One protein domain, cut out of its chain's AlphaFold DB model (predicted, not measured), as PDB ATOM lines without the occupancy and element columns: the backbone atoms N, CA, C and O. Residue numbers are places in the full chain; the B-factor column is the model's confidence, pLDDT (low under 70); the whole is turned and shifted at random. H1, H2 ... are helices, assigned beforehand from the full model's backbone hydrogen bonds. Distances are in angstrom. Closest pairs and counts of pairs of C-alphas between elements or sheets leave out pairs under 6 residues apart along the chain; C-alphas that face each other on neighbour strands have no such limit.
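What this domain is: This is residues 34 to 103 of the 221 residues of the protein "Hypothetical protein" of Alexandrium monilatum (UniProt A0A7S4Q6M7). This is a domain of little regular structure, mostly loops, with the short helix H1 at one end of its long axis and the short helix H2 farther along. Past H2, a long stretch without a named element, residues 69 to 103, loops out to the other end near Pro 74 and folds back to finish near Leu 34. The printed part has 70 residues, 18 of them in H1 and H2, in that order; there is no named strand, and the class is all helix. It is compact, with a radius of gyration of the C-alphas of 11.9 A and spans of 36 by 25 by 17 A.

Where its parts are: H1, residues 42 to 51, begins at C-alpha 42 (206.629, 201.063, 228.428) and is 14.3 A long. H2, residues 61 to 68, is 11.0 A long and ends at C-alpha 68 (189.851, 203.469, 242.288).

How they stand to each other: H1 and H2 are apart, joined by a short link of 9 residues. In both, every O i to N i+4 pair is within hydrogen-bond range.

The domain as a whole: The C-alphas farthest apart, of Arg 52 and Pro 74, are 37.2 A apart; those of Leu 34 and Ala 103 are 5.7 A apart. The printed part has no cut. Mean pLDDT of the printed part is 89.1; residues 77 to 78 are under 70.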
ATOM      1  N   LEU A  34     199.822 195.056 228.231       95.00
ATOM      2  CA  LEU A  34     201.140 195.406 228.759       95.00
ATOM      3  C   LEU A  34     201.090 195.662 230.272       95.00
ATOM      4  O   LEU A  34     200.375 196.566 230.713       95.00
ATOM      5  N   VAL A  35     201.932 194.962 231.032       92.75
ATOM      6  CA  VAL A  35     202.314 195.325 232.405       92.75
ATOM      7  C   VAL A  35     203.476 196.323 232.333       92.75
ATOM      8  O   VAL A  35     204.583 195.984 231.910       92.75
ATOM      9  N   HIS A  36     203.241 197.586 232.704       91.88
ATOM     10  CA  HIS A  36     204.224 198.657 232.508       91.88
ATOM     11  C   HIS A  36     205.248 198.722 233.652       91.88
ATOM     12  O   HIS A  36     205.084 199.461 234.626       91.88
ATOM     13  N   ILE A  37     206.385 198.051 233.460       86.12
ATOM     14  CA  ILE A  37     207.571 198.191 234.315       86.12
ATOM     15  C   ILE A  37     208.301 199.498 233.980       86.12
ATOM     16  O   ILE A  37     208.642 199.775 232.821       86.12
ATOM     17  N   THR A  38     208.526 200.341 234.991       86.06
ATOM     18  CA  THR A  38     209.208 201.624 234.806       86.06
ATOM     19  C   THR A  38     210.570 201.421 234.146       86.06
ATOM     20  O   THR A  38     211.331 200.523 234.491       86.06
ATOM     21  N   LYS A  39     210.889 202.302 233.188       88.12
ATOM     22  CA  LYS A  39     212.173 202.340 232.459       88.12
ATOM     23  C   LYS A  39     212.462 201.159 231.525       88.12
ATOM     24  O   LYS A  39     213.519 201.160 230.893       88.12
ATOM     25  N   CYS A  40     211.494 200.277 231.305       89.12
ATOM     26  CA  CYS A  40     211.567 199.187 230.331       89.12
ATOM     27  C   CYS A  40     210.764 199.506 229.055       89.12
ATOM     28  O   CYS A  40     209.923 198.737 228.610       89.12
ATOM     29  N   ALA A  41     210.969 200.704 228.497       88.75
ATOM     30  CA  ALA A  41     210.330 201.176 227.259       88.75
ATOM     31  C   ALA A  41     208.783 201.252 227.246       88.75
ATOM     32  O   ALA A  41     208.209 201.518 226.188       88.75
ATOM     33  N   GLY A  42     208.097 201.136 228.390       91.12
ATOM     34  CA  GLY A  42     206.629 201.063 228.428       91.12
ATOM     35  C   GLY A  42     205.905 202.212 227.714       91.12
ATOM     36  O   GLY A  42     205.036 201.943 226.894       91.12
ATOM     37  N   LYS A  43     206.346 203.476 227.858       89.31
ATOM     38  CA  LYS A  43     205.772 204.601 227.081       89.31
ATOM     39  C   LYS A  43     205.806 204.354 225.565       89.31
ATOM     40  O   LYS A  43     204.862 204.700 224.865       89.31
ATOM     41  N   ALA A  44     206.911 203.804 225.044       91.44
ATOM     42  CA  ALA A  44     207.055 203.544 223.610       91.44
ATOM     43  C   ALA A  44     206.035 202.511 223.125       91.44
ATOM     44  O   ALA A  44     205.420 202.715 222.081       91.44
ATOM     45  N   LEU A  45     205.854 201.445 223.903       93.56
ATOM     46  CA  LEU A  45     204.916 200.368 223.607       93.56
ATOM     47  C   LEU A  45     203.470 200.828 223.747       93.56
ATOM     48  O   LEU A  45     202.663 200.526 222.882       93.56
ATOM     49  N   GLU A  46     203.150 201.613 224.774       94.94
ATOM     50  CA  GLU A  46     201.830 202.230 224.930       94.94
ATOM     51  C   GLU A  46     201.482 203.127 223.732       94.94
ATOM     52  O   GLU A  46     200.370 203.061 223.218       94.94
ATOM     53  N   ASP A  47     202.432 203.940 223.257       94.12
ATOM     54  CA  ASP A  47     202.232 204.817 222.094       94.12
ATOM     55  C   ASP A  47     202.060 204.022 220.805       94.12
ATOM     56  O   ASP A  47     201.226 204.356 219.965       94.12
ATOM     57  N   TRP A  48     202.884 202.991 220.624       94.31
ATOM     58  CA  TRP A  48     202.813 202.114 219.465       94.31
ATOM     59  C   TRP A  48     201.509 201.312 219.450       94.31
ATOM     60  O   TRP A  48     200.826 201.301 218.430       94.31
ATOM     61  N   GLY A  49     201.128 200.728 220.588       92.88
ATOM     62  CA  GLY A  49     199.884 199.987 220.763       92.88
ATOM     63  C   GLY A  49     198.674 200.862 220.472       92.88
ATOM     64  O   GLY A  49     197.828 200.474 219.670       92.88
ATOM     65  N   LEU A  50     198.639 202.090 221.005       93.44
ATOM     66  CA  LEU A  50     197.544 203.025 220.747       93.44
ATOM     67  C   LEU A  50     197.370 203.310 219.247       93.44
ATOM     68  O   LEU A  50     196.249 203.274 218.746       93.44
ATOM     69  N   ARG A  51     198.470 203.518 218.505       94.12
ATOM     70  CA  ARG A  51     198.429 203.709 217.038       94.12
ATOM     71  C   ARG A  51     197.929 202.482 216.271       94.12
ATOM     72  O   ARG A  51     197.570 202.609 215.106       94.12
ATOM     73  N   ARG A  52     197.918 201.307 216.899       92.94
ATOM     74  CA  ARG A  52     197.406 200.045 216.347       92.94
ATOM     75  C   ARG A  52     196.034 199.661 216.911       92.94
ATOM     76  O   ARG A  52     195.579 198.549 216.679       92.94
ATOM     77  N   GLY A  53     195.376 200.559 217.647       91.81
ATOM     78  CA  GLY A  53     194.078 200.294 218.276       91.81
ATOM     79  C   GLY A  53     194.156 199.469 219.567       91.81
ATOM     80  O   GLY A  53     193.126 199.105 220.126       91.81
ATOM     81  N   CYS A  54     195.355 199.195 220.084       93.19
ATOM     82  CA  CYS A  54     195.562 198.482 221.339       93.19
ATOM     83  C   CYS A  54     195.723 199.470 222.504       93.19
ATOM     84  O   CYS A  54     196.756 200.120 222.665       93.19
ATOM     85  N   ALA A  55     194.710 199.560 223.366       94.19
ATOM     86  CA  ALA A  55     194.794 200.341 224.596       94.19
ATOM     87  C   ALA A  55     195.569 199.572 225.683       94.19
ATOM     88  O   ALA A  55     195.059 198.601 226.259       94.19
ATOM     89  N   TRP A  56     196.790 200.031 225.969       95.25
ATOM     90  CA  TRP A  56     197.718 199.471 226.956       95.25
ATOM     91  C   TRP A  56     198.147 200.504 227.997       95.25
ATOM     92  O   TRP A  56     198.142 201.705 227.715       95.25
ATOM     93  N   GLY A  57     198.551 200.022 229.178       92.94
ATOM     94  CA  GLY A  57     199.118 200.838 230.253       92.94
ATOM     95  C   GLY A  57     198.320 202.122 230.494       92.94
ATOM     96  O   GLY A  57     197.122 202.069 230.765       92.94
ATOM     97  N   ARG A  58     198.948 203.290 230.341       93.38
ATOM     98  CA  ARG A  58     198.305 204.595 230.586       93.38
ATOM     99  C   ARG A  58     197.074 204.904 229.729       93.38
ATOM    100  O   ARG A  58     196.263 205.742 230.126       93.38
ATOM    101  N   HIS A  59     196.929 204.236 228.584       94.94
ATOM    102  CA  HIS A  59     195.786 204.381 227.674       94.94
ATOM    103  C   HIS A  59     194.656 203.390 227.977       94.94
ATOM    104  O   HIS A  59     193.578 203.483 227.394       94.94
ATOM    105  N   TRP A  60     194.867 202.443 228.895       94.50
ATOM    106  CA  TRP A  60     193.873 201.440 229.262       94.50
ATOM    107  C   TRP A  60     193.079 201.867 230.502       94.50
ATOM    108  O   TRP A  60     193.550 201.786 231.636       94.50
ATOM    109  N   ARG A  61     191.835 202.317 230.283       93.44
ATOM    110  CA  ARG A  61     190.956 202.865 231.336       93.44
ATOM    111  C   ARG A  61     190.708 201.906 232.506       93.44
ATOM    112  O   ARG A  61     190.676 202.368 233.646       93.44
ATOM    113  N   ALA A  62     190.653 200.597 232.251       93.56
ATOM    114  CA  ALA A  62     190.405 199.588 233.283       93.56
ATOM    115  C   ALA A  62     191.441 199.613 234.422       93.56
ATOM    116  O   ALA A  62     191.103 199.289 235.556       93.56
ATOM    117  N   LEU A  63     192.683 200.052 234.169       92.44
ATOM    118  CA  LEU A  63     193.683 200.216 235.230       92.44
ATOM    119  C   LEU A  63     193.299 201.321 236.217       92.44
ATOM    120  O   LEU A  63     193.465 201.153 237.423       92.44
ATOM    121  N   ARG A  64     192.762 202.444 235.726       91.56
ATOM    122  CA  ARG A  64     192.302 203.549 236.585       91.56
ATOM    123  C   ARG A  64     191.080 203.139 237.401       91.56
ATOM    124  O   ARG A  64     191.018 203.450 238.584       91.56
ATOM    125  N   GLU A  65     190.155 202.409 236.787       92.62
ATOM    126  CA  GLU A  65     188.969 201.866 237.460       92.62
ATOM    127  C   GLU A  65     189.331 200.809 238.512       92.62
ATOM    128  O   GLU A  65     188.769 200.790 239.604       92.62
ATOM    129  N   ALA A  66     190.291 199.927 238.220       91.81
ATOM    130  CA  ALA A  66     190.782 198.960 239.197       91.81
ATOM    131  C   ALA A  66     191.498 199.658 240.359       91.81
ATOM    132  O   ALA A  66     191.290 199.296 241.515       91.81
ATOM    133  N   TRP A  67     192.281 200.700 240.071       89.88
ATOM    134  CA  TRP A  67     192.943 201.506 241.093       89.88
ATOM    135  C   TRP A  67     191.953 202.219 242.016       89.88
ATOM    136  O   TRP A  67     192.137 202.203 243.231       89.88
ATOM    137  N   SER A  68     190.874 202.796 241.474       90.56
ATOM    138  CA  SER A  68     189.851 203.469 242.288       90.56
ATOM    139  C   SER A  68     189.074 202.512 243.195       90.56
ATOM    140  O   SER A  68     188.507 202.946 244.191       90.56
ATOM    141  N   ARG A  69     189.063 201.207 242.888       91.00
ATOM    142  CA  ARG A  69     188.495 200.154 243.754       91.00
ATOM    143  C   ARG A  69     189.433 199.739 244.895       91.00
ATOM    144  O   ARG A  69     189.025 198.974 245.770       91.00
ATOM    145  N   GLY A  70     190.661 200.251 244.900       89.00
ATOM    146  CA  GLY A  70     191.644 200.049 245.954       89.00
ATOM    147  C   GLY A  70     192.627 198.908 245.697       89.00
ATOM    148  O   GLY A  70     192.434 198.029 244.851       89.00
ATOM    149  N   LEU A  71     193.705 198.942 246.475       88.75
ATOM    150  CA  LEU A  71     194.747 197.920 246.508       88.75
ATOM    151  C   LEU A  71     194.542 196.969 247.688       88.75
ATOM    152  O   LEU A  71     193.710 197.213 248.560       88.75
ATOM    153  N   VAL A  72     195.292 195.875 247.706       87.38
ATOM    154  CA  VAL A  72     195.395 194.990 248.870       87.38
ATOM    155  C   VAL A  72     196.195 195.669 249.990       87.38
ATOM    156  O   VAL A  72     197.096 196.476 249.729       87.38
ATOM    157  N   ALA A  73     195.884 195.350 251.247       84.12
ATOM    158  CA  ALA A  73     196.677 195.787 252.394       84.12
ATOM    159  C   ALA A  73     198.140 195.291 252.278       84.12
ATOM    160  O   ALA A  73     198.371 194.214 251.730       84.12
ATOM    161  N   PRO A  74     199.143 196.052 252.760       83.25
ATOM    162  CA  PRO A  74     199.062 197.367 253.406       83.25
ATOM    163  C   PRO A  74     199.133 198.548 252.413       83.25
ATOM    164  O   PRO A  74     199.447 199.670 252.806       83.25
ATOM    165  N   HIS A  75     198.913 198.321 251.114       80.25
ATOM    166  CA  HIS A  75     199.179 199.308 250.058       80.25
ATOM    167  C   HIS A  75     198.006 200.250 249.754       80.25
ATOM    168  O   HIS A  75     198.156 201.189 248.969       80.25
ATOM    169  N   GLU A  76     196.861 200.035 250.397       80.94
ATOM    170  CA  GLU A  76     195.635 200.833 250.301       80.94
ATOM    171  C   GLU A  76     195.906 202.336 250.440       80.94
ATOM    172  O   GLU A  76     196.329 202.809 251.491       80.94
ATOM    173  N   GLY A  77     195.723 203.099 249.357       68.44
ATOM    174  CA  GLY A  77     195.904 204.559 249.343       68.44
ATOM    175  C   GLY A  77     197.333 205.064 249.604       68.44
ATOM    176  O   GLY A  77     197.574 206.268 249.576       68.44
ATOM    177  N   ARG A  78     198.304 204.174 249.846       68.00
ATOM    178  CA  ARG A  78     199.680 204.534 250.239       68.00
ATOM    179  C   ARG A  78     200.662 204.533 249.075       68.00
ATOM    180  O   ARG A  78     201.738 205.133 249.170       68.00
ATOM    181  N   MET A  79     200.316 203.863 247.982       72.19
ATOM    182  CA  MET A  79     201.188 203.758 246.823       72.19
ATOM    183  C   MET A  79     201.152 205.058 246.004       72.19
ATOM    184  O   MET A  79     200.164 205.387 245.357       72.19
ATOM    185  N   LYS A  80     202.263 205.803 246.023       72.81
ATOM    186  CA  LYS A  80     202.439 207.028 245.225       72.81
ATOM    187  C   LYS A  80     202.975 206.683 243.828       72.81
ATOM    188  O   LYS A  80     204.121 207.011 243.505       72.81
ATOM    189  N   CYS A  81     202.185 205.957 243.038       76.69
ATOM    190  CA  CYS A  81     202.483 205.645 241.639       76.69
ATOM    191  C   CYS A  81     201.247 205.757 240.731       76.69
ATOM    192  O   CYS A  81     200.131 205.942 241.215       76.69
ATOM    193  N   GLU A  82     201.449 205.663 239.415       84.94
ATOM    194  CA  GLU A  82     200.333 205.634 238.466       84.94
ATOM    195  C   GLU A  82     199.725 204.251 238.439       84.94
ATOM    196  O   GLU A  82     200.480 203.279 238.464       84.94
ATOM    197  N   PRO A  83     198.410 204.151 238.190       89.19
ATOM    198  CA  PRO A  83     197.718 202.875 238.064       89.19
ATOM    199  C   PRO A  83     198.387 201.865 237.121       89.19
ATOM    200  O   PRO A  83     198.328 200.666 237.356       89.19
ATOM    201  N   TRP A  84     199.047 202.316 236.051       90.31
ATOM    202  CA  TRP A  84     199.695 201.411 235.097       90.31
ATOM    203  C   TRP A  84     201.041 200.845 235.560       90.31
ATOM    204  O   TRP A  84     201.492 199.859 234.988       90.31
ATOM    205  N   HIS A  85     201.662 201.415 236.593       88.00
ATOM    206  CA  HIS A  85     202.911 200.914 237.179       88.00
ATOM    207  C   HIS A  85     202.694 199.946 238.346       88.00
ATOM    208  O   HIS A  85     203.649 199.515 238.990       88.00
ATOM    209  N   VAL A  86     201.442 199.624 238.645       86.62
ATOM    210  CA  VAL A  86     201.053 198.831 239.807       86.62
ATOM    211  C   VAL A  86     201.184 197.356 239.461       86.62
ATOM    212  O   VAL A  86     200.559 196.908 238.493       86.62
ATOM    213  N   PRO A  87     201.951 196.572 240.238       86.19
ATOM    214  CA  PRO A  87     202.001 195.131 240.055       86.19
ATOM    215  C   PRO A  87     200.589 194.521 240.106       86.19
ATOM    216  O   PRO A  87     199.850 194.818 241.050       86.19
ATOM    217  N   PRO A  88     200.210 193.639 239.158       88.25
ATOM    218  CA  PRO A  88     198.862 193.066 239.085       88.25
ATOM    219  C   PRO A  88     198.362 192.466 240.407       88.25
ATOM    220  O   PRO A  88     197.202 192.644 240.768       88.25
ATOM    221  N   ARG A  89     199.267 191.830 241.167       85.62
ATOM    222  CA  ARG A  89     198.988 191.217 242.478       85.62
ATOM    223  C   ARG A  89     198.517 192.193 243.559       85.62
ATOM    224  O   ARG A  89     197.988 191.757 244.571       85.62
ATOM    225  N   LEU A  90     198.751 193.495 243.384       88.31
ATOM    226  CA  LEU A  90     198.388 194.495 244.386       88.31
ATOM    227  C   LEU A  90     196.977 195.043 244.203       88.31
ATOM    228  O   LEU A  90     196.458 195.674 245.118       88.31
ATOM    229  N   PHE A  91     196.341 194.821 243.056       88.69
ATOM    230  CA  PHE A  91     194.937 195.173 242.892       88.69
ATOM    231  C   PHE A  91     194.059 194.184 243.661       88.69
ATOM    232  O   PHE A  91     194.256 192.977 243.554       88.69
ATOM    233  N   ARG A  92     193.023 194.677 244.357       91.31
ATOM    234  CA  ARG A  92     192.015 193.801 244.993       91.31
ATOM    235  C   ARG A  92     191.350 192.858 243.989       91.31
ATOM    236  O   ARG A  92     191.010 191.728 244.312       91.31
ATOM    237  N   ARG A  93     191.151 193.349 242.764       90.12
ATOM    238  CA  ARG A  93     190.738 192.567 241.597       90.12
ATOM    239  C   ARG A  93     191.649 192.946 240.442       90.12
ATOM    240  O   ARG A  93     191.628 194.102 240.017       90.12
ATOM    241  N   SER A  94     192.452 191.997 239.967       90.19
ATOM    242  CA  SER A  94     193.397 192.259 238.881       90.19
ATOM    243  C   SER A  94     192.650 192.693 237.613       90.19
ATOM    244  O   SER A  94     191.819 191.927 237.123       90.19
ATOM    245  N   PRO A  95     192.947 193.875 237.035       92.12
ATOM    246  CA  PRO A  95     192.369 194.280 235.753       92.12
ATOM    247  C   PRO A  95     192.847 193.396 234.596       92.12
ATOM    248  O   PRO A  95     192.238 193.406 233.535       92.12
ATOM    249  N   TYR A  96     193.923 192.633 234.808       92.00
ATOM    250  CA  TYR A  96     194.477 191.669 233.858       92.00
ATOM    251  C   TYR A  96     193.796 190.293 233.941       92.00
ATOM    252  O   TYR A  96     194.204 189.383 233.226       92.00
ATOM    253  N   ALA A  97     192.810 190.102 234.827       91.06
ATOM    254  CA  ALA A  97     192.094 188.834 234.935       91.06
ATOM    255  C   ALA A  97     191.396 188.496 233.611       91.06
ATOM    256  O   ALA A  97     190.648 189.315 233.075       91.06
ATOM    257  N   GLY A  98     191.666 187.294 233.093       89.81
ATOM    258  CA  GLY A  98     191.206 186.885 231.771       89.81
ATOM    259  C   GLY A  98     191.732 187.811 230.682       89.81
ATOM    260  O   GLY A  98     190.940 188.241 229.865       89.81
ATOM    261  N   CYS A  99     193.008 188.207 230.743       92.06
ATOM    262  CA  CYS A  99     193.745 188.798 229.633       92.06
ATOM    263  C   CYS A  99     195.078 188.067 229.453       92.06
ATOM    264  O   CYS A  99     195.672 187.616 230.434       92.06
ATOM    265  N   GLU A 100     195.617 188.060 228.237       93.50
ATOM    266  CA  GLU A 100     197.024 187.708 228.025       93.50
ATOM    267  C   GLU A 100     197.915 188.888 228.422       93.50
ATOM    268  O   GLU A 100     197.838 189.966 227.832       93.50
ATOM    269  N   ALA A 101     198.751 188.718 229.445       91.00
ATOM    270  CA  ALA A 101     199.638 189.772 229.923       91.00
ATOM    271  C   ALA A 101     201.070 189.560 229.417       91.00
ATOM    272  O   ALA A 101     201.595 188.451 229.467       91.00
ATOM    273  N   PHE A 102     201.730 190.638 228.997       93.25
ATOM    274  CA  PHE A 102     203.158 190.638 228.687       93.25
ATOM    275  C   PHE A 102     203.859 191.819 229.356       93.25
ATOM    276  O   PHE A 102     203.250 192.852 229.649       93.25
ATOM    277  N   ALA A 103     205.160 191.680 229.576       88.94
ATOM    278  CA  ALA A 103     206.023 192.745 230.060       88.94
ATOM    279  C   ALA A 103     207.288 192.796 229.207       88.94
ATOM    280  O   ALA A 103     207.756 191.778 228.704       88.94
TER     281      ALA A 103